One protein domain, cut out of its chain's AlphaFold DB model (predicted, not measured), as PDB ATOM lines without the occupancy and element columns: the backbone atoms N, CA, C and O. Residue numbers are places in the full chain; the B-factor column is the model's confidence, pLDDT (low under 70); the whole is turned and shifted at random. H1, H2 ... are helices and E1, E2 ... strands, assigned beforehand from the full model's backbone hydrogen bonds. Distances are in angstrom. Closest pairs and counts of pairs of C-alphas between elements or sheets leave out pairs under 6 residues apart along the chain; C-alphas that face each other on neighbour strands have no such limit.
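AT A GLANCE: This is residues 9 to 162 and 169 to 196 of the 198 residues of an uncharacterized protein of Flavobacterium sp. Leaf82 (UniProt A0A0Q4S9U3). What shape do these atoms make? One branched, strongly twisted sheet of nine strands curls round the long helix H1, and H2 comes near H1 and grazes the sheet at E8. H4 packs on E1, apart from H1, and E3 bends by 66 degrees at residue 49, where its last part turns off to make a hairpin with E4. What is it built of? The printed part has 182 residues, with five named helices and nine named strands; along the chain E1 to E4 come first, then H1, then E5, then H2 and H3, then E6 to E8, then H4 and H5, and last E9; the class is mixed, helices and strands, and the branched sheet has both parallel and antiparallel neighbour pairs. How spread out is it? It is compact, with a radius of gyration of the C-alphas of 16.0 A, and rounded, spanning 44 by 42 by 33 A.

HOW THE PARTS SIT: Which strands stand beside the longest one? E3, residues 42 to 53, has E2, residues 26 to 36, on one side, and E4, residues 58 to 62, and E5, residues 94 to 97, on the other side. The pairing is staggered: E3 pairs with E5 over residues 42 to 44, with E2 over 43 to 49 and with E4 over 49 to 53. E2 is antiparallel to E3, with N 33 and O 46 at 2.8 A, E4 antiparallel, with N 51 and O 60 at 2.8 A, and E5 parallel, with N 45 and O 96 at 2.8 A. How does the sheet go on? The edge strand E1, residues 16 to 23, is antiparallel to E2, with N 21 and O 28 at 2.8 A, and E1 E2 E3 E4 form a meander, each strand the antiparallel neighbour of the one before. E8, residues 148 to 153, is antiparallel to E5, with N 95 and O 151 at 2.8 A, and to E6, residues 123 to 131, with N 124 and O 152 at 2.8 A. E7, residues 134 to 139, forms a hairpin with E6, with N 127 and O 138 at 2.9 A, and is parallel to the edge strand E9, residues 193 to 195, with N 135 and O 193 at 2.8 A. Where are the first three helices? H1, residues 72 to 89, is on the sheet; its closest C-alphas to E8 are those of Thr 87 and Arg 153, 6.2 A, and to E1 those of Val 75 and Ser 21, 6.9 A. H2, residues 102 to 114, only grazes the sheet, its closest C-alphas to E8 being those of Thr 105 and Gly 148, 6.8 A, and is near H1, with 6 pairs of C-alphas within 10 A. H3, residues 116 to 119, only grazes the sheet, only just on it with 5 pairs of C-alphas within 10 A, and is close to but not clearly touching H2, the closest C-alphas being those of Ile 112 and Leu 119, 7.6 A. And the last two? H4, residues 171 to 176, is on the sheet, its closest C-alphas to E1 being those of Leu 173 and Ile 16, 6.5 A. H5, residues 185 to 189, only grazes the sheet, its closest C-alphas to E3 being those of Arg 186 and Asp 44, 7.3 A. Every O i to N i+4 pair is within hydrogen-bond range in H1, H2 and H5, H3 is too short for one, and H4 has 0 of 2 but 3 of 3 O i to N i+3 pairs.

IN THESE COORDINATES: Where are the anchor points? E1 begins at C-alpha 16, (2.127, 19.893, -21.543), H1 begins at C-alpha 72, (-16.131, 16.982, -28.855), and E9 ends at C-alpha 195, (10.553, 9.656, -44.133). How long are the longer elements? From first to last C-alpha E2 measures 32.4 A, E3 30.5 A, H1 26.0 A, E6 24.6 A and E1 22.8 A.

THE WHOLE: How far does it reach? The two C-alphas farthest apart are those of Leu 55 and Glu 157, 51.9 A. Where is it cut? Residues 163 to 168 are not printed, and C-alphas 162 and 169 are 17.4 A apart across the cut; of the links printed whole, none is long. Where is confidence low? Residues 156 to 162 and 185 to 186 have pLDDT under 70, against a mean of 90.5 for the printed part.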
ATOM      1  N   SER A   9      -4.387  25.528 -19.218       97.00
ATOM      2  CA  SER A   9      -3.124  25.784 -18.534       97.00
ATOM      3  C   SER A   9      -1.997  25.106 -19.299       97.00
ATOM      4  O   SER A   9      -2.245  24.210 -20.110       97.00
ATOM      5  N   LYS A  10      -0.763  25.542 -19.064       97.25
ATOM      6  CA  LYS A  10       0.430  24.934 -19.646       97.25
ATOM      7  C   LYS A  10       1.576  24.860 -18.659       97.25
ATOM      8  O   LYS A  10       1.654  25.671 -17.738       97.25
ATOM      9  N   ASP A  11       2.463  23.912 -18.888       96.75
ATOM     10  CA  ASP A  11       3.737  23.828 -18.196       96.75
ATOM     11  C   ASP A  11       4.722  24.900 -18.706       96.75
ATOM     12  O   ASP A  11       4.448  25.642 -19.656       96.75
ATOM     13  N   GLU A  12       5.889  25.002 -18.073       94.62
ATOM     14  CA  GLU A  12       6.885  26.035 -18.399       94.62
ATOM     15  C   GLU A  12       7.445  25.892 -19.817       94.62
ATOM     16  O   GLU A  12       7.644  26.888 -20.515       94.62
ATOM     17  N   SER A  13       7.641  24.654 -20.274       94.00
ATOM     18  CA  SER A  13       8.154  24.362 -21.614       94.00
ATOM     19  C   SER A  13       7.077  24.440 -22.692       94.00
ATOM     20  O   SER A  13       7.391  24.304 -23.871       94.00
ATOM     21  N   SER A  14       5.819  24.704 -22.321       95.75
ATOM     22  CA  SER A  14       4.684  24.710 -23.245       95.75
ATOM     23  C   SER A  14       4.554  23.394 -24.020       95.75
ATOM     24  O   SER A  14       4.112  23.401 -25.159       95.75
ATOM     25  N   THR A  15       4.955  22.271 -23.428       96.12
ATOM     26  CA  THR A  15       4.860  20.929 -24.021       96.12
ATOM     27  C   THR A  15       3.748  20.103 -23.396       96.12
ATOM     28  O   THR A  15       3.254  19.176 -24.031       96.12
ATOM     29  N   ILE A  16       3.294  20.471 -22.199       97.50
ATOM     30  CA  ILE A  16       2.127  19.893 -21.543       97.50
ATOM     31  C   ILE A  16       1.080  20.979 -21.347       97.50
ATOM     32  O   ILE A  16       1.363  22.056 -20.825       97.50
ATOM     33  N   TYR A  17      -0.156  20.663 -21.715       97.94
ATOM     34  CA  TYR A  17      -1.320  21.494 -21.444       97.94
ATOM     35  C   TYR A  17      -2.392  20.678 -20.746       97.94
ATOM     36  O   TYR A  17      -2.510  19.473 -20.968       97.94
ATOM     37  N   ASP A  18      -3.228  21.344 -19.961       97.62
ATOM     38  CA  ASP A  18      -4.425  20.729 -19.411       97.62
ATOM     39  C   ASP A  18      -5.648  21.641 -19.496       97.62
ATOM     40  O   ASP A  18      -5.550  22.854 -19.692       97.62
ATOM     41  N   PHE A  19      -6.821  21.021 -19.406       97.56
ATOM     42  CA  PHE A  19      -8.101  21.711 -19.305       97.56
ATOM     43  C   PHE A  19      -9.173  20.795 -18.719       97.56
ATOM     44  O   PHE A  19      -9.032  19.571 -18.695       97.56
ATOM     45  N   ILE A  20     -10.277  21.391 -18.271       97.50
ATOM     46  CA  ILE A  20     -11.451  20.654 -17.797       97.50
ATOM     47  C   ILE A  20     -12.527  20.676 -18.886       97.50
ATOM     48  O   ILE A  20     -13.084  21.724 -19.196       97.50
ATOM     49  N   SER A  21     -12.830  19.508 -19.451       96.44
ATOM     50  CA  SER A  21     -13.989  19.282 -20.322       96.44
ATOM     51  C   SER A  21     -15.246  19.161 -19.466       96.44
ATOM     52  O   SER A  21     -15.243  18.409 -18.492       96.44
ATOM     53  N   ILE A  22     -16.301  19.909 -19.799       95.31
ATOM     54  CA  ILE A  22     -17.567  19.956 -19.056       95.31
ATOM     55  C   ILE A  22     -18.708  19.682 -20.030       95.31
ATOM     56  O   ILE A  22     -18.872  20.398 -21.014       95.31
ATOM     57  N   GLY A  23     -19.516  18.672 -19.735       93.12
ATOM     58  CA  GLY A  23     -20.645  18.304 -20.577       93.12
ATOM     59  C   GLY A  23     -21.597  17.354 -19.869       93.12
ATOM     60  O   GLY A  23     -21.579  17.240 -18.640       93.12
ATOM     61  N   ASP A  24     -22.418  16.658 -20.649       93.94
ATOM     62  CA  ASP A  24     -23.573  15.899 -20.151       93.94
ATOM     63  C   ASP A  24     -23.199  14.736 -19.219       93.94
ATOM     64  O   ASP A  24     -24.025  14.251 -18.447       93.94
ATOM     65  N   LYS A  25     -21.954  14.254 -19.300       95.00
ATOM     66  CA  LYS A  25     -21.423  13.144 -18.496       95.00
ATOM     67  C   LYS A  25     -20.506  13.613 -17.367       95.00
ATOM     68  O   LYS A  25     -19.909  12.783 -16.686       95.00
ATOM     69  N   GLY A  26     -20.421  14.923 -17.140       94.94
ATOM     70  CA  GLY A  26     -19.686  15.527 -16.037       94.94
ATOM     71  C   GLY A  26     -18.406  16.232 -16.476       94.94
ATOM     72  O   GLY A  26     -18.314  16.798 -17.569       94.94
ATOM     73  N   LYS A  27     -17.430  16.253 -15.562       96.75
ATOM     74  CA  LYS A  27     -16.163  16.969 -15.724       96.75
ATOM     75  C   LYS A  27     -15.012  15.989 -15.920       96.75
ATOM     76  O   LYS A  27     -14.802  15.115 -15.083       96.75
ATOM     77  N   PHE A  28     -14.232  16.177 -16.979       96.94
ATOM     78  CA  PHE A  28     -13.054  15.365 -17.282       96.94
ATOM     79  C   PHE A  28     -11.829  16.264 -17.421       96.94
ATOM     80  O   PHE A  28     -11.786  17.120 -18.307       96.94
ATOM     81  N   ARG A  29     -10.824  16.074 -16.558       97.00
ATOM     82  CA  ARG A  29      -9.517  16.718 -16.735       97.00
ATOM     83  C   ARG A  29      -8.798  16.037 -17.890       97.00
ATOM     84  O   ARG A  29      -8.623  14.822 -17.868       97.00
ATOM     85  N   LYS A  30      -8.418  16.812 -18.897       96.94
ATOM     86  CA  LYS A  30      -7.738  16.337 -20.100       96.94
ATOM     87  C   LYS A  30      -6.332  16.904 -20.153       96.94
ATOM     88  O   LYS A  30      -6.134  18.060 -19.790       96.94
ATOM     89  N   VAL A  31      -5.390  16.094 -20.623       97.12
ATOM     90  CA  VAL A  31      -3.990  16.482 -20.834       97.12
ATOM     91  C   VAL A  31      -3.678  16.398 -22.320       97.12
ATOM     92  O   VAL A  31      -4.084  15.441 -22.975       97.12
ATOM     93  N   ILE A  32      -2.974  17.401 -22.836       97.31
ATOM     94  CA  ILE A  32      -2.378  17.435 -24.173       97.31
ATOM     95  C   ILE A  32      -0.865  17.417 -23.981       97.31
ATOM     96  O   ILE A  32      -0.344  18.183 -23.170       97.31
ATOM     97  N   SER A  33      -0.174  16.565 -24.725       96.06
ATOM     98  CA  SER A  33       1.277  16.431 -24.697       96.06
ATOM     99  C   SER A  33       1.855  16.608 -26.095       96.06
ATOM    100  O   SER A  33       1.341  16.038 -27.057       96.06
ATOM    101  N   PHE A  34       2.938  17.376 -26.170       95.75
ATOM    102  CA  PHE A  34       3.823  17.506 -27.317       95.75
ATOM    103  C   PHE A  34       5.150  16.848 -26.961       95.75
ATOM    104  O   PHE A  34       5.897  17.349 -26.120       95.75
ATOM    105  N   SER A  35       5.440  15.707 -27.576       92.88
ATOM    106  CA  SER A  35       6.615  14.899 -27.244       92.88
ATOM    107  C   SER A  35       7.523  14.735 -28.456       92.88
ATOM    108  O   SER A  35       7.010  14.461 -29.535       92.88
ATOM    109  N   PRO A  36       8.851  14.863 -28.319       92.06
ATOM    110  CA  PRO A  36       9.754  14.647 -29.442       92.06
ATOM    111  C   PRO A  36       9.653  13.202 -29.949       92.06
ATOM    112  O   PRO A  36       9.504  12.265 -29.160       92.06
ATOM    113  N   SER A  37       9.742  13.033 -31.266       90.75
ATOM    114  CA  SER A  37       9.922  11.726 -31.905       90.75
ATOM    115  C   SER A  37      11.413  11.430 -32.143       90.75
ATOM    116  O   SER A  37      12.278  12.201 -31.727       90.75
ATOM    117  N   GLN A  38      11.730  10.336 -32.845       87.75
ATOM    118  CA  GLN A  38      13.103  10.064 -33.310       87.75
ATOM    119  C   GLN A  38      13.603  11.095 -34.321       87.75
ATOM    120  O   GLN A  38      14.808  11.295 -34.450       87.75
ATOM    121  N   ASN A  39      12.694  11.755 -35.041       90.69
ATOM    122  CA  ASN A  39      13.040  12.900 -35.862       90.69
ATOM    123  C   ASN A  39      12.934  14.168 -34.992       90.69
ATOM    124  O   ASN A  39      11.823  14.514 -34.584       90.69
ATOM    125  N   PRO A  40      14.036  14.903 -34.734       90.88
ATOM    126  CA  PRO A  40      14.020  16.090 -33.871       90.88
ATOM    127  C   PRO A  40      13.100  17.214 -34.357       90.88
ATOM    128  O   PRO A  40      12.699  18.068 -33.569       90.88
ATOM    129  N   SER A  41      12.755  17.214 -35.648       93.50
ATOM    130  CA  SER A  41      11.841  18.187 -36.255       93.50
ATOM    131  C   SER A  41      10.379  17.739 -36.208       93.50
ATOM    132  O   SER A  41       9.506  18.466 -36.683       93.50
ATOM    133  N   VAL A  42      10.089  16.555 -35.655       95.69
ATOM    134  CA  VAL A  42       8.737  16.004 -35.556       95.69
ATOM    135  C   VAL A  42       8.393  15.679 -34.110       95.69
ATOM    136  O   VAL A  42       9.107  14.943 -33.427       95.69
ATOM    137  N   TYR A  43       7.269  16.216 -33.654       95.62
ATOM    138  CA  TYR A  43       6.720  15.974 -32.327       95.62
ATOM    139  C   TYR A  43       5.396  15.226 -32.447       95.62
ATOM    140  O   TYR A  43       4.560  15.561 -33.282       95.62
ATOM    141  N   ASP A  44       5.192  14.237 -31.587       94.50
ATOM    142  CA  ASP A  44       3.902  13.595 -31.388       94.50
ATOM    143  C   ASP A  44       2.970  14.509 -30.581       94.50
ATOM    144  O   ASP A  44       3.342  15.019 -29.519       94.50
ATOM    145  N   LEU A  45       1.760  14.710 -31.096       95.44
ATOM    146  CA  LEU A  45       0.644  15.365 -30.430       95.44
ATOM    147  C   LEU A  45      -0.336  14.289 -29.950       95.44
ATOM    148  O   LEU A  45      -1.101  13.715 -30.729       95.44
ATOM    149  N   SER A  46      -0.367  14.107 -28.634       93.12
ATOM    150  CA  SER A  46      -1.238  13.152 -27.952       93.12
ATOM    151  C   SER A  46      -2.131  13.859 -26.934       93.12
ATOM    152  O   SER A  46      -1.726  14.839 -26.310       93.12
ATOM    153  N   PHE A  47      -3.364  13.383 -26.738       93.62
ATOM    154  CA  PHE A  47      -4.235  13.886 -25.672       93.62
ATOM    155  C   PHE A  47      -5.215  12.826 -25.162       93.62
ATOM    156  O   PHE A  47      -5.618  11.931 -25.901       93.62
ATOM    157  N   GLY A  48      -5.646  12.961 -23.909       94.19
ATOM    158  CA  GLY A  48      -6.593  12.035 -23.287       94.19
ATOM    159  C   GLY A  48      -7.088  12.507 -21.923       94.19
ATOM    160  O   GLY A  48      -6.795  13.628 -21.501       94.19
ATOM    161  N   ASP A  49      -7.856  11.658 -21.244       95.81
ATOM    162  CA  ASP A  49      -8.351  11.916 -19.890       95.81
ATOM    163  C   ASP A  49      -7.265  11.589 -18.863       95.81
ATOM    164  O   ASP A  49      -6.731  10.483 -18.852       95.81
ATOM    165  N   LEU A  50      -6.980  12.510 -17.942       96.00
ATOM    166  CA  LEU A  50      -6.112  12.221 -16.805       96.00
ATOM    167  C   LEU A  50      -6.846  11.295 -15.829       96.00
ATOM    168  O   LEU A  50      -7.929  11.627 -15.335       96.00
ATOM    169  N   LYS A  51      -6.251  10.140 -15.534       94.56
ATOM    170  CA  LYS A  51      -6.756   9.152 -14.580       94.56
ATOM    171  C   LYS A  51      -5.723   8.916 -13.492       94.56
ATOM    172  O   LYS A  51      -4.540   8.780 -13.779       94.56
ATOM    173  N   TYR A  52      -6.192   8.853 -12.253       92.31
ATOM    174  CA  TYR A  52      -5.391   8.406 -11.124       92.31
ATOM    175  C   TYR A  52      -5.679   6.929 -10.877       92.31
ATOM    176  O   TYR A  52      -6.833   6.550 -10.662       92.31
ATOM    177  N   ASP A  53      -4.643   6.103 -10.931       87.19
ATOM    178  CA  ASP A  53      -4.724   4.690 -10.598       87.19
ATOM    179  C   ASP A  53      -4.426   4.510  -9.103       87.19
ATOM    180  O   ASP A  53      -3.353   4.856  -8.605       87.19
ATOM    181  N   VAL A  54      -5.408   3.985  -8.367       87.56
ATOM    182  CA  VAL A  54      -5.338   3.865  -6.903       87.56
ATOM    183  C   VAL A  54      -4.341   2.790  -6.459       87.56
ATOM    184  O   VAL A  54      -3.747   2.921  -5.389       87.56
ATOM    185  N   LEU A  55      -4.136   1.747  -7.269       87.94
ATOM    186  CA  LEU A  55      -3.262   0.619  -6.938       87.94
ATOM    187  C   LEU A  55      -1.791   1.002  -7.096       87.94
ATOM    188  O   LEU A  55      -0.982   0.763  -6.203       87.94
ATOM    189  N   THR A  56      -1.455   1.634  -8.217       86.75
ATOM    190  CA  THR A  56      -0.093   2.092  -8.521       86.75
ATOM    191  C   THR A  56       0.229   3.438  -7.879       86.75
ATOM    192  O   THR A  56       1.401   3.784  -7.755       86.75
ATOM    193  N   ARG A  57      -0.794   4.190  -7.443       87.62
ATOM    194  CA  ARG A  57      -0.691   5.580  -6.968       87.62
ATOM    195  C   ARG A  57      -0.044   6.508  -7.996       87.62
ATOM    196  O   ARG A  57       0.651   7.458  -7.641       87.62
ATOM    197  N   MET A  58      -0.265   6.224  -9.277       87.88
ATOM    198  CA  MET A  58       0.281   6.988 -10.393       87.88
ATOM    199  C   MET A  58      -0.837   7.558 -11.259       87.88
ATOM    200  O   MET A  58      -1.905   6.963 -11.416       87.88
ATOM    201  N   CYS A  59      -0.572   8.715 -11.858       91.44
ATOM    202  CA  CYS A  59      -1.412   9.250 -12.919       91.44
ATOM    203  C   CYS A  59      -1.021   8.643 -14.272       91.44
ATOM    204  O   CYS A  59       0.162   8.490 -14.579       91.44
ATOM    205  N   ALA A  60      -2.019   8.371 -15.105       92.56
ATOM    206  CA  ALA A  60      -1.861   8.019 -16.510       92.56
ATOM    207  C   ALA A  60      -2.862   8.808 -17.360       92.56
ATOM    208  O   ALA A  60      -3.912   9.239 -16.873       92.56
ATOM    209  N   VAL A  61      -2.543   8.996 -18.636       92.62
ATOM    210  CA  VAL A  61      -3.476   9.573 -19.605       92.62
ATOM    211  C   VAL A  61      -4.182   8.437 -20.334       92.62
ATOM    212  O   VAL A  61      -3.548   7.653 -21.035       92.62
ATOM    213  N   ASP A  62      -5.499   8.342 -20.173       92.69
ATOM    214  CA  ASP A  62      -6.342   7.448 -20.962       92.69
ATOM    215  C   ASP A  62      -6.736   8.163 -22.265       92.69
ATOM    216  O   ASP A  62      -7.658   8.980 -22.303       92.69
ATOM    217  N   ASP A  63      -5.984   7.906 -23.331       89.88
ATOM    218  CA  ASP A  63      -6.207   8.421 -24.688       89.88
ATOM    219  C   ASP A  63      -7.133   7.528 -25.534       89.88
ATOM    220  O   ASP A  63      -7.563   7.891 -26.636       89.88
ATOM    221  N   GLU A  64      -7.534   6.383 -24.991       88.50
ATOM    222  CA  GLU A  64      -8.426   5.428 -25.641       88.50
ATOM    223  C   GLU A  64      -9.884   5.663 -25.252       88.50
ATOM    224  O   GLU A  64     -10.785   5.509 -26.082       88.50
ATOM    225  N   VAL A  65     -10.135   6.148 -24.034       87.75
ATOM    226  CA  VAL A  65     -11.486   6.386 -23.530       87.75
ATOM    227  C   VAL A  65     -12.280   7.331 -24.434       87.75
ATOM    228  O   VAL A  65     -11.782   8.317 -24.985       87.75
ATOM    229  N   THR A  66     -13.559   7.006 -24.597       85.19
ATOM    230  CA  THR A  66     -14.556   7.889 -25.197       85.19
ATOM    231  C   THR A  66     -15.638   8.119 -24.155       85.19
ATOM    232  O   THR A  66     -16.389   7.209 -23.821       85.19
ATOM    233  N   ASN A  67     -15.699   9.335 -23.618       87.94
ATOM    234  CA  ASN A  67     -16.627   9.681 -22.539       87.94
ATOM    235  C   ASN A  67     -18.023  10.102 -23.040       87.94
ATOM    236  O   ASN A  67     -18.939  10.220 -22.234       87.94
ATOM    237  N   ASN A  68     -18.195  10.317 -24.354       88.38
ATOM    238  CA  ASN A  68     -19.441  10.786 -24.974       88.38
ATOM    239  C   ASN A  68     -20.040  12.022 -24.272       88.38
ATOM    240  O   ASN A  68     -21.254  12.137 -24.133       88.38
ATOM    241  N   ASN A  69     -19.188  12.955 -23.838       92.81
ATOM    242  CA  ASN A  69     -19.572  14.118 -23.031       92.81
ATOM    243  C   ASN A  69     -20.289  15.241 -23.819       92.81
ATOM    244  O   ASN A  69     -20.474  16.334 -23.302       92.81
ATOM    245  N   GLY A  70     -20.662  15.009 -25.084       91.44
ATOM    246  CA  GLY A  70     -21.392  15.978 -25.918       91.44
ATOM    247  C   GLY A  70     -20.572  17.176 -26.432       91.44
ATOM    248  O   GLY A  70     -21.054  17.951 -27.253       91.44
ATOM    249  N   ASP A  71     -19.306  17.313 -26.031       93.38
ATOM    250  CA  ASP A  71     -18.504  18.530 -26.207       93.38
ATOM    251  C   ASP A  71     -17.303  18.369 -27.161       93.38
ATOM    252  O   ASP A  71     -16.398  19.208 -27.185       93.38
ATOM    253  N   ILE A  72     -17.287  17.329 -28.004       89.62
ATOM    254  CA  ILE A  72     -16.131  16.982 -28.855       89.62
ATOM    255  C   ILE A  72     -15.636  18.146 -29.732       89.62
ATOM    256  O   ILE A  72     -14.435  18.303 -29.942       89.62
ATOM    257  N   LYS A  73     -16.543  19.008 -30.215       90.00
ATOM    258  CA  LYS A  73     -16.173  20.198 -31.000       90.00
ATOM    259  C   LYS A  73     -15.380  21.213 -30.167       90.00
ATOM    260  O   LYS A  73     -14.432  21.797 -30.686       90.00
ATOM    261  N   ILE A  74     -15.750  21.407 -28.898       93.56
ATOM    262  CA  ILE A  74     -15.066  22.309 -27.956       93.56
ATOM    263  C   ILE A  74     -13.721  21.700 -27.561       93.56
ATOM    264  O   ILE A  74     -12.708  22.395 -27.584       93.56
ATOM    265  N   VAL A  75     -13.682  20.390 -27.292       94.62
ATOM    266  CA  VAL A  75     -12.442  19.643 -27.022       94.62
ATOM    267  C   VAL A  75     -11.447  19.814 -28.172       94.62
ATOM    268  O   VAL A  75     -10.339  20.290 -27.945       94.62
ATOM    269  N   LEU A  76     -11.836  19.529 -29.418       93.25
ATOM    270  CA  LEU A  76     -10.930  19.643 -30.568       93.25
ATOM    271  C   LEU A  76     -10.540  21.095 -30.878       93.25
ATOM    272  O   LEU A  76      -9.400  21.357 -31.255       93.25
ATOM    273  N   ALA A  77     -11.435  22.063 -30.660       92.62
ATOM    274  CA  ALA A  77     -11.086  23.480 -30.753       92.62
ATOM    275  C   ALA A  77     -10.077  23.914 -29.673       92.62
ATOM    276  O   ALA A  77      -9.252  24.801 -29.919       92.62
ATOM    277  N   THR A  78     -10.137  23.296 -28.492       95.56
ATOM    278  CA  THR A  78      -9.210  23.515 -27.373       95.56
ATOM    279  C   THR A  78      -7.851  22.878 -27.662       95.56
ATOM    280  O   THR A  78      -6.830  23.539 -27.497       95.56
ATOM    281  N   VAL A  79      -7.823  21.659 -28.213       96.06
ATOM    282  CA  VAL A  79      -6.586  21.029 -28.707       96.06
ATOM    283  C   VAL A  79      -5.944  21.893 -29.791       96.06
ATOM    284  O   VAL A  79      -4.759  22.203 -29.709       96.06
ATOM    285  N   ALA A  80      -6.730  22.397 -30.747       94.50
ATOM    286  CA  ALA A  80      -6.227  23.332 -31.745       94.50
ATOM    287  C   ALA A  80      -5.636  24.603 -31.102       94.50
ATOM    288  O   ALA A  80      -4.605  25.083 -31.555       94.50
ATOM    289  N   LYS A  81      -6.231  25.146 -30.026       94.31
ATOM    290  CA  LYS A  81      -5.660  26.293 -29.289       94.31
ATOM    291  C   LYS A  81      -4.262  25.978 -28.736       94.31
ATOM    292  O   LYS A  81      -3.376  26.817 -28.882       94.31
ATOM    293  N   ALA A  82      -4.062  24.796 -28.154       96.69
ATOM    294  CA  ALA A  82      -2.744  24.358 -27.690       96.69
ATOM    295  C   ALA A  82      -1.755  24.202 -28.858       96.69
ATOM    296  O   ALA A  82      -0.642  24.706 -28.773       96.69
ATOM    297  N   VAL A  83      -2.188  23.622 -29.985       96.56
ATOM    298  CA  VAL A  83      -1.387  23.500 -31.221       96.56
ATOM    299  C   VAL A  83      -0.914  24.858 -31.735       96.56
ATOM    300  O   VAL A  83       0.265  25.017 -32.042       96.56
ATOM    301  N   TYR A  84      -1.804  25.851 -31.814       94.38
ATOM    302  CA  TYR A  84      -1.420  27.213 -32.198       94.38
ATOM    303  C   TYR A  84      -0.364  27.771 -31.237       94.38
ATOM    304  O   TYR A  84       0.661  28.252 -31.702       94.38
ATOM    305  N   ASN A  85      -0.564  27.642 -29.920       94.44
ATOM    306  CA  ASN A  85       0.396  28.163 -28.947       94.44
ATOM    307  C   ASN A  85       1.763  27.470 -29.012       94.44
ATOM    308  O   ASN A  85       2.782  28.154 -28.983       94.44
ATOM    309  N   PHE A  86       1.790  26.141 -29.115       96.19
ATOM    310  CA  PHE A  86       3.030  25.377 -29.225       96.19
ATOM    311  C   PHE A  86       3.795  25.735 -30.503       96.19
ATOM    312  O   PHE A  86       4.990  26.010 -30.453       96.19
ATOM    313  N   THR A  87       3.102  25.786 -31.643       95.62
ATOM    314  CA  THR A  87       3.725  26.065 -32.948       95.62
ATOM    315  C   THR A  87       4.051  27.542 -33.179       95.62
ATOM    316  O   THR A  87       4.901  27.841 -34.008       95.62
ATOM    317  N   ASP A  88       3.434  28.473 -32.443       91.56
ATOM    318  CA  ASP A  88       3.875  29.876 -32.407       91.56
ATOM    319  C   ASP A  88       5.258  30.005 -31.747       91.56
ATOM    320  O   ASP A  88       6.066  30.831 -32.162       91.56
ATOM    321  N   LEU A  89       5.531  29.186 -30.723       92.12
ATOM    322  CA  LEU A  89       6.824  29.136 -30.033       92.12
ATOM    323  C   LEU A  89       7.854  28.272 -30.779       92.12
ATOM    324  O   LEU A  89       9.051  28.492 -30.633       92.12
ATOM    325  N   ASN A  90       7.386  27.307 -31.573       94.06
ATOM    326  CA  ASN A  90       8.204  26.315 -32.269       94.06
ATOM    327  C   ASN A  90       7.784  26.205 -33.753       94.06
ATOM    328  O   ASN A  90       7.230  25.178 -34.158       94.06
ATOM    329  N   PRO A  91       7.991  27.250 -34.577       92.19
ATOM    330  CA  PRO A  91       7.449  27.312 -35.939       92.19
ATOM    331  C   PRO A  91       8.058  26.288 -36.904       92.19
ATOM    332  O   PRO A  91       7.425  25.944 -37.900       92.19
ATOM    333  N   ASP A  92       9.262  25.792 -36.616       93.06
ATOM    334  CA  ASP A  92       9.959  24.805 -37.448       93.06
ATOM    335  C   ASP A  92       9.542  23.353 -37.153       93.06
ATOM    336  O   ASP A  92       9.870  22.445 -37.918       93.06
ATOM    337  N   ILE A  93       8.794  23.118 -36.069       95.69
ATOM    338  CA  ILE A  93       8.368  21.776 -35.672       95.69
ATOM    339  C   ILE A  93       7.136  21.337 -36.464       95.69
ATOM    340  O   ILE A  93       6.139  22.055 -36.586       95.69
ATOM    341  N   THR A  94       7.190  20.101 -36.949       97.25
ATOM    342  CA  THR A  94       6.043  19.379 -37.497       97.25
ATOM    343  C   THR A  94       5.382  18.571 -36.391       97.25
ATOM    344  O   THR A  94       6.042  17.854 -35.646       97.25
ATOM    345  N   LEU A  95       4.064  18.662 -36.279       97.50
ATOM    346  CA  LEU A  95       3.286  17.846 -35.359       97.50
ATOM    347  C   LEU A  95       2.704  16.648 -36.095       97.50
ATOM    348  O   LEU A  95       1.962  16.826 -37.060       97.50
ATOM    349  N   PHE A  96       3.000  15.449 -35.611       96.75
ATOM    350  CA  PHE A  96       2.334  14.212 -35.988       96.75
ATOM    351  C   PHE A  96       1.231  13.895 -34.981       96.75
ATOM    352  O   PHE A  96       1.426  14.062 -33.783       96.75
ATOM    353  N   PHE A  97       0.072  13.433 -35.440       94.62
ATOM    354  CA  PHE A  97      -0.958  12.910 -34.545       94.62
ATOM    355  C   PHE A  97      -1.778  11.815 -35.211       94.62
ATOM    356  O   PHE A  97      -2.126  11.882 -36.394       94.62
ATOM    357  N   ARG A  98      -2.151  10.821 -34.409       91.12
ATOM    358  CA  ARG A  98      -3.067   9.745 -34.790       91.12
ATOM    359  C   ARG A  98      -3.881   9.276 -33.591       91.12
ATOM    360  O   ARG A  98      -3.729   9.770 -32.479       91.12
ATOM    361  N   SER A  99      -4.756   8.310 -33.825       85.56
ATOM    362  CA  SER A  99      -5.335   7.496 -32.762       85.56
ATOM    363  C   SER A  99      -5.204   6.023 -33.127       85.56
ATOM    364  O   SER A  99      -5.291   5.672 -34.304       85.56
ATOM    365  N   SER A 100      -5.030   5.167 -32.118       80.50
ATOM    366  CA  SER A 100      -5.186   3.716 -32.266       80.50
ATOM    367  C   SER A 100      -6.628   3.333 -32.636       80.50
ATOM    368  O   SER A 100      -6.849   2.319 -33.292       80.50
ATOM    369  N   ASP A 101      -7.618   4.173 -32.301       85.94
ATOM    370  CA  ASP A 101      -9.002   4.008 -32.746       85.94
ATOM    371  C   ASP A 101      -9.229   4.713 -34.092       85.94
ATOM    372  O   ASP A 101      -9.335   5.942 -34.180       85.94
ATOM    373  N   THR A 102      -9.390   3.920 -35.154       85.31
ATOM    374  CA  THR A 102      -9.660   4.415 -36.515       85.31
ATOM    375  C   THR A 102     -10.890   5.326 -36.590       85.31
ATOM    376  O   THR A 102     -10.938   6.236 -37.423       85.31
ATOM    377  N   ARG A 103     -11.875   5.166 -35.693       87.88
ATOM    378  CA  ARG A 103     -13.045   6.054 -35.611       87.88
ATOM    379  C   ARG A 103     -12.636   7.458 -35.172       87.88
ATOM    380  O   ARG A 103     -13.127   8.427 -35.751       87.88
ATOM    381  N   LYS A 104     -11.712   7.591 -34.212       88.25
ATOM    382  CA  LYS A 104     -11.174   8.891 -33.772       88.25
ATOM    383  C   LYS A 104     -10.323   9.529 -34.870       88.25
ATOM    384  O   LYS A 104     -10.507  10.710 -35.159       88.25
ATOM    385  N   THR A 105      -9.505   8.747 -35.576       90.38
ATOM    386  CA  THR A 105      -8.749   9.234 -36.746       90.38
ATOM    387  C   THR A 105      -9.684   9.786 -37.833       90.38
ATOM    388  O   THR A 105      -9.447  10.872 -38.368       90.38
ATOM    389  N   ARG A 106     -10.827   9.132 -38.095       91.50
ATOM    390  CA  ARG A 106     -11.874   9.653 -39.002       91.50
ATOM    391  C   ARG A 106     -12.522  10.946 -38.494       91.50
ATOM    392  O   ARG A 106     -12.830  11.825 -39.300       91.50
ATOM    393  N   VAL A 107     -12.721  11.091 -37.182       91.06
ATOM    394  CA  VAL A 107     -13.198  12.352 -36.584       91.06
ATOM    395  C   VAL A 107     -12.186  13.472 -36.823       91.06
ATOM    396  O   VAL A 107     -12.585  14.551 -37.265       91.06
ATOM    397  N   TYR A 108     -10.891  13.224 -36.611       92.62
ATOM    398  CA  TYR A 108      -9.838  14.210 -36.869       92.62
ATOM    399  C   TYR A 108      -9.820  14.628 -38.340       92.62
ATOM    400  O   TYR A 108      -9.913  15.821 -38.628       92.62
ATOM    401  N   LYS A 109      -9.846  13.659 -39.265       94.69
ATOM    402  CA  LYS A 109      -9.968  13.901 -40.712       94.69
ATOM    403  C   LYS A 109     -11.137  14.826 -41.042       94.69
ATOM    404  O   LYS A 109     -10.981  15.800 -41.775       94.69
ATOM    405  N   ARG A 110     -12.318  14.545 -40.475       93.00
ATOM    406  CA  ARG A 110     -13.530  15.342 -40.701       93.00
ATOM    407  C   ARG A 110     -13.382  16.761 -40.160       93.00
ATOM    408  O   ARG A 110     -13.826  17.698 -40.814       93.00
ATOM    409  N   VAL A 111     -12.770  16.936 -38.990       92.12
ATOM    410  CA  VAL A 111     -12.536  18.267 -38.412       92.12
ATOM    411  C   VAL A 111     -11.529  19.071 -39.228       92.12
ATOM    412  O   VAL A 111     -11.786  20.253 -39.463       92.12
ATOM    413  N   ILE A 112     -10.449  18.443 -39.702       94.25
ATOM    414  CA  ILE A 112      -9.485  19.064 -40.621       94.25
ATOM    415  C   ILE A 112     -10.206  19.503 -41.895       94.25
ATOM    416  O   ILE A 112     -10.173  20.681 -42.227       94.25
ATOM    417  N   MET A 113     -10.937  18.593 -42.547       95.06
ATOM    418  CA  MET A 113     -11.696  18.872 -43.770       95.06
ATOM    419  C   MET A 113     -12.666  20.050 -43.598       95.06
ATOM    420  O   MET A 113     -12.655  20.978 -44.398       95.06
ATOM    421  N   LEU A 114     -13.472  20.057 -42.529       93.12
ATOM    422  CA  LEU A 114     -14.447  21.126 -42.262       93.12
ATOM    423  C   LEU A 114     -13.810  22.493 -41.969       93.12
ATOM    424  O   LEU A 114     -14.509  23.503 -41.975       93.12
ATOM    425  N   ASN A 115     -12.514  22.535 -41.657       91.88
ATOM    426  CA  ASN A 115     -11.793  23.759 -41.323       91.88
ATOM    427  C   ASN A 115     -10.589  24.003 -42.242       91.88
ATOM    428  O   ASN A 115      -9.762  24.854 -41.908       91.88
ATOM    429  N   LEU A 116     -10.491  23.292 -43.371       92.94
ATOM    430  CA  LEU A 116      -9.293  23.260 -44.209       92.94
ATOM    431  C   LEU A 116      -8.894  24.671 -44.651       92.94
ATOM    432  O   LEU A 116      -7.807  25.118 -44.309       92.94
ATOM    433  N   ASP A 117      -9.819  25.440 -45.231       91.88
ATOM    434  CA  ASP A 117      -9.574  26.822 -45.675       91.88
ATOM    435  C   ASP A 117      -9.033  27.740 -44.572       91.88
ATOM    436  O   ASP A 117      -8.268  28.669 -44.828       91.88
ATOM    437  N   LYS A 118      -9.445  27.512 -43.319       91.00
ATOM    438  CA  LYS A 118      -8.971  28.294 -42.172       91.00
ATOM    439  C   LYS A 118      -7.605  27.805 -41.703       91.00
ATOM    440  O   LYS A 118      -6.745  28.632 -41.407       91.00
ATOM    441  N   LEU A 119      -7.419  26.493 -41.585       92.62
ATOM    442  CA  LEU A 119      -6.176  25.895 -41.107       92.62
ATOM    443  C   LEU A 119      -5.039  26.117 -42.113       92.62
ATOM    444  O   LEU A 119      -3.953  26.522 -41.706       92.62
ATOM    445  N   SER A 120      -5.310  25.991 -43.413       93.81
ATOM    446  CA  SER A 120      -4.340  26.156 -44.503       93.81
ATOM    447  C   SER A 120      -3.768  27.571 -44.635       93.81
ATOM    448  O   SER A 120      -2.749  27.756 -45.302       93.81
ATOM    449  N   LYS A 121      -4.364  28.580 -43.984       92.69
ATOM    450  CA  LYS A 121      -3.776  29.931 -43.880       92.69
ATOM    451  C   LYS A 121      -2.531  29.959 -42.994       92.69
ATOM    452  O   LYS A 121      -1.631  30.758 -43.229       92.69
ATOM    453  N   ASN A 122      -2.493  29.087 -41.988       93.31
ATOM    454  CA  ASN A 122      -1.456  29.075 -40.959       93.31
ATOM    455  C   ASN A 122      -0.612  27.799 -40.983       93.31
ATOM    456  O   ASN A 122       0.493  27.816 -40.456       93.31
ATOM    457  N   PHE A 123      -1.105  26.714 -41.581       95.50
ATOM    458  CA  PHE A 123      -0.449  25.411 -41.557       95.50
ATOM    459  C   PHE A 123      -0.337  24.785 -42.947       95.50
ATOM    460  O   PHE A 123      -1.243  24.902 -43.773       95.50
ATOM    461  N   ASN A 124       0.769  24.083 -43.171       95.62
ATOM    462  CA  ASN A 124       0.855  22.989 -44.132       95.62
ATOM    463  C   ASN A 124       0.242  21.745 -43.476       95.62
ATOM    464  O   ASN A 124       0.483  21.505 -42.291       95.62
ATOM    465  N   ILE A 125      -0.588  20.999 -44.207       96.56
ATOM    466  CA  ILE A 125      -1.357  19.866 -43.674       96.56
ATOM    467  C   ILE A 125      -1.202  18.685 -44.622       96.56
ATOM    468  O   ILE A 125      -1.511  18.801 -45.809       96.56
ATOM    469  N   TYR A 126      -0.791  17.550 -44.071       97.56
ATOM    470  CA  TYR A 126      -0.557  16.313 -44.801       97.56
ATOM    471  C   TYR A 126      -1.286  15.157 -44.119       97.56
ATOM    472  O   TYR A 126      -1.507  15.155 -42.902       97.56
ATOM    473  N   GLY A 127      -1.671  14.167 -44.912       97.25
ATOM    474  CA  GLY A 127      -1.997  12.850 -44.388       97.25
ATOM    475  C   GLY A 127      -0.717  12.068 -44.113       97.25
ATOM    476  O   GLY A 127       0.311  12.324 -44.734       97.25
ATOM    477  N   ALA A 128      -0.769  11.127 -43.178       96.50
ATOM    478  CA  ALA A 128       0.346  10.242 -42.876       96.50
ATOM    479  C   ALA A 128      -0.037   8.785 -43.141       96.50
ATOM    480  O   ALA A 128      -1.133   8.344 -42.773       96.50
ATOM    481  N   ARG A 129       0.873   8.042 -43.767       95.31
ATOM    482  CA  ARG A 129       0.769   6.601 -44.010       95.31
ATOM    483  C   ARG A 129       1.872   5.883 -43.250       95.31
ATOM    484  O   ARG A 129       3.016   6.335 -43.260       95.31
ATOM    485  N   ILE A 130       1.526   4.771 -42.613       92.56
ATOM    486  CA  ILE A 130       2.478   3.903 -41.921       92.56
ATOM    487  C   ILE A 130       2.721   2.676 -42.798       92.56
ATOM    488  O   ILE A 130       1.818   1.877 -43.031       92.56
ATOM    489  N   ILE A 131       3.944   2.540 -43.306       92.56
ATOM    490  CA  ILE A 131       4.369   1.443 -44.186       92.56
ATOM    491  C   ILE A 131       5.721   0.954 -43.671       92.56
ATOM    492  O   ILE A 131       6.627   1.764 -43.512       92.56
ATOM    493  N   ASP A 132       5.861  -0.340 -43.381       90.62
ATOM    494  CA  ASP A 132       7.117  -0.945 -42.902       90.62
ATOM    495  C   ASP A 132       7.760  -0.189 -41.721       90.62
ATOM    496  O   ASP A 132       8.960   0.079 -41.702       90.62
ATOM    497  N   ASN A 133       6.937   0.200 -40.737       88.88
ATOM    498  CA  ASN A 133       7.347   0.983 -39.561       88.88
ATOM    499  C   ASN A 133       7.943   2.376 -39.888       88.88
ATOM    500  O   ASN A 133       8.617   2.989 -39.057       88.88
ATOM    501  N   GLN A 134       7.674   2.890 -41.092       92.25
ATOM    502  CA  GLN A 134       8.005   4.244 -41.525       92.25
ATOM    503  C   GLN A 134       6.739   5.080 -41.662       92.25
ATOM    504  O   GLN A 134       5.755   4.652 -42.270       92.25
ATOM    505  N   ILE A 135       6.793   6.303 -41.147       94.69
ATOM    506  CA  ILE A 135       5.779   7.325 -41.374       94.69
ATOM    507  C   ILE A 135       6.186   8.118 -42.612       94.69
ATOM    508  O   ILE A 135       7.269   8.707 -42.653       94.69
ATOM    509  N   ARG A 136       5.300   8.138 -43.608       95.75
ATOM    510  CA  ARG A 136       5.434   8.933 -44.832       95.75
ATOM    511  C   ARG A 136       4.278   9.906 -44.943       95.75
ATOM    512  O   ARG A 136       3.148   9.572 -44.585       95.75
ATOM    513  N   ASP A 137       4.564  11.099 -45.427       96.31
ATOM    514  CA  ASP A 137       3.553  12.096 -45.730       96.31
ATOM    515  C   ASP A 137       2.938  11.879 -47.113       96.31
ATOM    516  O   ASP A 137       3.565  11.382 -48.044       96.31
ATOM    517  N   GLU A 138       1.686  12.293 -47.238       95.38
ATOM    518  CA  GLU A 138       1.006  12.470 -48.510       95.38
ATOM    519  C   GLU A 138       0.203  13.775 -48.475       95.38
ATOM    520  O   GLU A 138      -0.297  14.167 -47.411       95.38
ATOM    521  N   PRO A 139      -0.014  14.437 -49.627       95.00
ATOM    522  CA  PRO A 139      -0.944  15.552 -49.710       95.00
ATOM    523  C   PRO A 139      -2.293  15.190 -49.084       95.00
ATOM    524  O   PRO A 139      -2.864  14.132 -49.370       95.00
ATOM    525  N   PHE A 140      -2.804  16.067 -48.217       95.94
ATOM    526  CA  PHE A 140      -4.088  15.824 -47.575       95.94
ATOM    527  C   PHE A 140      -5.208  15.775 -48.622       95.94
ATOM    528  O   PHE A 140      -5.504  16.764 -49.289       95.94
ATOM    529  N   ASP A 141      -5.869  14.623 -48.711       93.00
ATOM    530  CA  ASP A 141      -7.055  14.407 -49.534       93.00
ATOM    531  C   ASP A 141      -8.151  13.778 -48.670       93.00
ATOM    532  O   ASP A 141      -8.017  12.669 -48.151       93.00
ATOM    533  N   TYR A 142      -9.276  14.479 -48.525       89.75
ATOM    534  CA  TYR A 142     -10.400  14.008 -47.720       89.75
ATOM    535  C   TYR A 142     -11.031  12.709 -48.256       89.75
ATOM    536  O   TYR A 142     -11.785  12.054 -47.531       89.75
ATOM    537  N   LYS A 143     -10.731  12.304 -49.493       91.75
ATOM    538  CA  LYS A 143     -11.184  11.040 -50.082       91.75
ATOM    539  C   LYS A 143     -10.282   9.855 -49.729       91.75
ATOM    540  O   LYS A 143     -10.756   8.727 -49.785       91.75
ATOM    541  N   LYS A 144      -9.034  10.087 -49.310       92.88
ATOM    542  CA  LYS A 144      -8.072   9.035 -48.941       92.88
ATOM    543  C   LYS A 144      -8.113   8.695 -47.459       92.88
ATOM    544  O   LYS A 144      -8.358   9.567 -46.625       92.88
ATOM    545  N   ASP A 145      -7.845   7.444 -47.115       90.56
ATOM    546  CA  ASP A 145      -7.635   7.053 -45.723       90.56
ATOM    547  C   ASP A 145      -6.179   7.270 -45.308       90.56
ATOM    548  O   ASP A 145      -5.248   7.015 -46.073       90.56
ATOM    549  N   PHE A 146      -5.990   7.730 -44.076       94.94
ATOM    550  CA  PHE A 146      -4.684   8.001 -43.489       94.94
ATOM    551  C   PHE A 146      -4.596   7.349 -42.111       94.94
ATOM    552  O   PHE A 146      -5.598   7.279 -41.395       94.94
ATOM    553  N   ASP A 147      -3.394   6.912 -41.748       94.44
ATOM    554  CA  ASP A 147      -3.090   6.341 -40.434       94.44
ATOM    555  C   ASP A 147      -2.896   7.442 -39.381       94.44
ATOM    556  O   ASP A 147      -3.102   7.221 -38.190       94.44
ATOM    557  N   GLY A 148      -2.554   8.653 -39.827       95.31
ATOM    558  CA  GLY A 148      -2.414   9.851 -39.008       95.31
ATOM    559  C   GLY A 148      -2.365  11.115 -39.859       95.31
ATOM    560  O   GLY A 148      -2.668  11.097 -41.053       95.31
ATOM    561  N   PHE A 149      -1.961  12.218 -39.246       97.44
ATOM    562  CA  PHE A 149      -1.839  13.515 -39.903       97.44
ATOM    563  C   PHE A 149      -0.564  14.215 -39.457       97.44
ATOM    564  O   PHE A 149      -0.098  14.020 -38.334       97.44
ATOM    565  N   LEU A 150      -0.033  15.054 -40.340       97.69
ATOM    566  CA  LEU A 150       1.108  15.919 -40.073       97.69
ATOM    567  C   LEU A 150       0.682  17.368 -40.307       97.69
ATOM    568  O   LEU A 150       0.044  17.676 -41.316       97.69
ATOM    569  N   ILE A 151       1.030  18.260 -39.382       97.06
ATOM    570  CA  ILE A 151       0.809  19.701 -39.534       97.06
ATOM    571  C   ILE A 151       2.078  20.475 -39.197       97.06
ATOM    572  O   ILE A 151       2.721  20.221 -38.184       97.06
ATOM    573  N   GLN A 152       2.420  21.450 -40.030       95.50
ATOM    574  CA  GLN A 152       3.593  22.302 -39.843       95.50
ATOM    575  C   GLN A 152       3.186  23.761 -39.992       95.50
ATOM    576  O   GLN A 152       2.408  24.107 -40.884       95.50
ATOM    577  N   ARG A 153       3.678  24.630 -39.107       94.62
ATOM    578  CA  ARG A 153       3.363  26.058 -39.159       94.62
ATOM    579  C   ARG A 153       3.991  26.700 -40.395       94.62
ATOM    580  O   ARG A 153       5.158  26.486 -40.698       94.62
ATOM    581  N   LYS A 154       3.222  27.530 -41.098       93.19
ATOM    582  CA  LYS A 154       3.751  28.386 -42.162       93.19
ATOM    583  C   LYS A 154       4.509  29.559 -41.553       93.19
ATOM    584  O   LYS A 154       4.009  30.225 -40.641       93.19
ATOM    585  N   LYS A 155       5.689  29.839 -42.099       82.75
ATOM    586  CA  LYS A 155       6.464  31.041 -41.787       82.75
ATOM    587  C   LYS A 155       5.809  32.229 -42.492       82.75
ATOM    588  O   LYS A 155       6.053  32.456 -43.669       82.75
ATOM    589  N   ASN A 156       4.942  32.953 -41.792       67.38
ATOM    590  CA  ASN A 156       4.352  34.188 -42.311       67.38
ATOM    591  C   ASN A 156       5.120  35.385 -41.719       67.38
ATOM    592  O   ASN A 156       5.262  35.471 -40.498       67.38
ATOM    593  N   GLU A 157       5.560  36.328 -42.563       54.34
ATOM    594  CA  GLU A 157       6.346  37.526 -42.184       54.34
ATOM    595  C   GLU A 157       5.629  38.468 -41.196       54.34
ATOM    596  O   GLU A 157       6.228  39.374 -40.627       54.34
ATOM    597  N   THR A 158       4.337  38.256 -40.943       46.78
ATOM    598  CA  THR A 158       3.530  39.078 -40.033       46.78
ATOM    599  C   THR A 158       2.784  38.203 -39.035       46.78
ATOM    600  O   THR A 158       1.555  38.126 -39.021       46.78
ATOM    601  N   THR A 159       3.515  37.549 -38.136       49.28
ATOM    602  CA  THR A 159       2.872  36.995 -36.940       49.28
ATOM    603  C   THR A 159       2.640  38.142 -35.959       49.28
ATOM    604  O   THR A 159       3.424  38.380 -35.045       49.28
ATOM    605  N   LYS A 160       1.548  38.899 -36.151       45.91
ATOM    606  CA  LYS A 160       0.973  39.664 -35.039       45.91
ATOM    607  C   LYS A 160       0.664  38.635 -33.960       45.91
ATOM    608  O   LYS A 160      -0.176  37.767 -34.184       45.91
ATOM    609  N   ILE A 161       1.362  38.717 -32.830       47.81
ATOM    610  CA  ILE A 161       1.042  37.962 -31.620       47.81
ATOM    611  C   ILE A 161      -0.425  38.267 -31.328       47.81
ATOM    612  O   ILE A 161      -0.756  39.362 -30.868       47.81
ATOM    613  N   ILE A 162      -1.322  37.340 -31.663       47.03
ATOM    614  CA  ILE A 162      -2.713  37.447 -31.253       47.03
ATOM    615  C   ILE A 162      -2.671  37.214 -29.747       47.03
ATOM    616  O   ILE A 162      -2.632  36.083 -29.270       47.03
ATOM    617  N   LEU A 169      -0.016  29.780 -16.881       94.38
ATOM    618  CA  LEU A 169       1.172  29.011 -16.514       94.38
ATOM    619  C   LEU A 169       0.859  28.212 -15.244       94.38
ATOM    620  O   LEU A 169       0.478  28.791 -14.230       94.38
ATOM    621  N   ASN A 170       1.028  26.896 -15.303       95.06
ATOM    622  CA  ASN A 170       0.882  25.995 -14.174       95.06
ATOM    623  C   ASN A 170       2.116  25.075 -14.087       95.06
ATOM    624  O   ASN A 170       2.143  24.026 -14.737       95.06
ATOM    625  N   PRO A 171       3.125  25.434 -13.270       93.81
ATOM    626  CA  PRO A 171       4.343  24.639 -13.117       93.81
ATOM    627  C   PRO A 171       4.104  23.215 -12.605       93.81
ATOM    628  O   PRO A 171       4.931  22.339 -12.849       93.81
ATOM    629  N   SER A 172       2.965  22.936 -11.950       93.94
ATOM    630  CA  SER A 172       2.646  21.575 -11.499       93.94
ATOM    631  C   SER A 172       2.533  20.596 -12.671       93.94
ATOM    632  O   SER A 172       2.775  19.410 -12.501       93.94
ATOM    633  N   LEU A 173       2.219  21.082 -13.880       95.00
ATOM    634  CA  LEU A 173       2.126  20.252 -15.083       95.00
ATOM    635  C   LEU A 173       3.476  19.692 -15.547       95.00
ATOM    636  O   LEU A 173       3.488  18.741 -16.329       95.00
ATOM    637  N   ASN A 174       4.600  20.216 -15.042       92.62
ATOM    638  CA  ASN A 174       5.928  19.663 -15.311       92.62
ATOM    639  C   ASN A 174       6.010  18.172 -14.921       92.62
ATOM    640  O   ASN A 174       6.735  17.410 -15.562       92.62
ATOM    641  N   GLU A 175       5.226  17.732 -13.925       90.94
ATOM    642  CA  GLU A 175       5.161  16.332 -13.484       90.94
ATOM    643  C   GLU A 175       4.637  15.379 -14.575       90.94
ATOM    644  O   GLU A 175       4.964  14.192 -14.584       90.94
ATOM    645  N   PHE A 176       3.869  15.892 -15.543       91.62
ATOM    646  CA  PHE A 176       3.260  15.089 -16.603       91.62
ATOM    647  C   PHE A 176       4.102  14.986 -17.881       91.62
ATOM    648  O   PHE A 176       3.690  14.302 -18.813       91.62
ATOM    649  N   ARG A 177       5.301  15.583 -17.958       88.31
ATOM    650  CA  ARG A 177       6.160  15.494 -19.165       88.31
ATOM    651  C   ARG A 177       6.467  14.050 -19.581       88.31
ATOM    652  O   ARG A 177       6.475  13.710 -20.768       88.31
ATOM    653  N   ASN A 178       6.637  13.189 -18.583       86.81
ATOM    654  CA  ASN A 178       6.918  11.764 -18.749       86.81
ATOM    655  C   ASN A 178       5.706  10.885 -18.396       86.81
ATOM    656  O   ASN A 178       5.874   9.698 -18.116       86.81
ATOM    657  N   ILE A 179       4.491  11.451 -18.379       88.94
ATOM    658  CA  ILE A 179       3.287  10.669 -18.092       88.94
ATOM    659  C   ILE A 179       3.075   9.603 -19.168       88.94
ATOM    660  O   ILE A 179       3.269   9.843 -20.366       88.94
ATOM    661  N   LYS A 180       2.658   8.419 -18.721       89.38
ATOM    662  CA  LYS A 180       2.311   7.310 -19.604       89.38
ATOM    663  C   LYS A 180       0.933   7.529 -20.216       89.38
ATOM    664  O   LYS A 180      -0.004   7.943 -19.530       89.38
ATOM    665  N   PHE A 181       0.829   7.200 -21.496       87.88
ATOM    666  CA  PHE A 181      -0.430   7.114 -22.225       87.88
ATOM    667  C   PHE A 181      -0.853   5.651 -22.278       87.88
ATOM    668  O   PHE A 181      -0.019   4.778 -22.516       87.88
ATOM    669  N   LYS A 182      -2.132   5.377 -22.020       87.56
ATOM    670  CA  LYS A 182      -2.656   4.016 -21.869       87.56
ATOM    671  C   LYS A 182      -2.459   3.170 -23.121       87.56
ATOM    672  O   LYS A 182      -2.105   2.003 -22.995       87.56
ATOM    673  N   SER A 183      -2.643   3.765 -24.294       82.31
ATOM    674  CA  SER A 183      -2.444   3.073 -25.568       82.31
ATOM    675  C   SER A 183      -1.001   2.627 -25.814       82.31
ATOM    676  O   SER A 183      -0.762   1.793 -26.678       82.31
ATOM    677  N   GLY A 184      -0.018   3.229 -25.131       76.44
ATOM    678  CA  GLY A 184       1.392   3.074 -25.484       76.44
ATOM    679  C   GLY A 184       1.760   3.676 -26.847       76.44
ATOM    680  O   GLY A 184       2.912   3.555 -27.255       76.44
ATOM    681  N   ASN A 185       0.842   4.375 -27.537       66.94
ATOM    682  CA  ASN A 185       1.079   4.946 -28.872       66.94
ATOM    683  C   ASN A 185       2.339   5.820 -28.904       66.94
ATOM    684  O   ASN A 185       3.086   5.786 -29.877       66.94
ATOM    685  N   ARG A 186       2.602   6.564 -27.822       69.62
ATOM    686  CA  ARG A 186       3.820   7.367 -27.661       69.62
ATOM    687  C   ARG A 186       5.086   6.507 -27.788       69.62
ATOM    688  O   ARG A 186       5.999   6.880 -28.516       69.62
ATOM    689  N   ASP A 187       5.120   5.345 -27.141       71.44
ATOM    690  CA  ASP A 187       6.266   4.428 -27.167       71.44
ATOM    691  C   ASP A 187       6.427   3.741 -28.532       71.44
ATOM    692  O   ASP A 187       7.546   3.417 -28.933       71.44
ATOM    693  N   GLU A 188       5.328   3.523 -29.260       75.06
ATOM    694  CA  GLU A 188       5.355   3.008 -30.635       75.06
ATOM    695  C   GLU A 188       5.886   4.053 -31.620       75.06
ATOM    696  O   GLU A 188       6.765   3.757 -32.426       75.06
ATOM    697  N   ILE A 189       5.397   5.292 -31.534       75.69
ATOM    698  CA  ILE A 189       5.786   6.390 -32.432       75.69
ATOM    699  C   ILE A 189       7.258   6.757 -32.232       75.69
ATOM    700  O   ILE A 189       7.970   6.998 -33.204       75.69
ATOM    701  N   ILE A 190       7.752   6.710 -30.990       76.12
ATOM    702  CA  ILE A 190       9.181   6.871 -30.676       76.12
ATOM    703  C   ILE A 190      10.040   5.760 -31.316       76.12
ATOM    704  O   ILE A 190      11.255   5.886 -31.353       76.12
ATOM    705  N   LYS A 191       9.478   4.676 -31.853       81.75
ATOM    706  CA  LYS A 191      10.240   3.636 -32.570       81.75
ATOM    707  C   LYS A 191      10.097   3.718 -34.090       81.75
ATOM    708  O   LYS A 191      10.718   2.923 -34.791       81.75
ATOM    709  N   MET A 192       9.275   4.633 -34.602       86.75
ATOM    710  CA  MET A 192       9.030   4.786 -36.034       86.75
ATOM    711  C   MET A 192      10.005   5.777 -36.668       86.75
ATOM    712  O   MET A 192      10.370   6.797 -36.081       86.75
ATOM    713  N   GLU A 193      10.405   5.482 -37.902       90.38
ATOM    714  CA  GLU A 193      11.235   6.371 -38.712       90.38
ATOM    715  C   GLU A 193      10.338   7.319 -39.524       90.38
ATOM    716  O   GLU A 193       9.381   6.888 -40.165       90.38
ATOM    717  N   PHE A 194      10.647   8.616 -39.529       92.12
ATOM    718  CA  PHE A 194       9.921   9.610 -40.326       92.12
ATOM    719  C   PHE A 194      10.651   9.855 -41.650       92.12
ATOM    720  O   PHE A 194      11.714  10.476 -41.657       92.12
ATOM    721  N   LYS A 195      10.064   9.408 -42.766       91.38
ATOM    722  CA  LYS A 195      10.553   9.656 -44.133       91.38
ATOM    723  C   LYS A 195       9.635  10.639 -44.833       91.38
ATOM    724  O   LYS A 195       8.709  10.246 -45.539       91.38
ATOM    725  N   LEU A 196       9.893  11.910 -44.565       91.00
ATOM    726  CA  LEU A 196       9.064  13.016 -45.012       91.00
ATOM    727  C   LEU A 196       9.615  13.596 -46.322       91.00
ATOM    728  O   LEU A 196      10.829  13.704 -46.483       91.00
TER     729      LEU A 196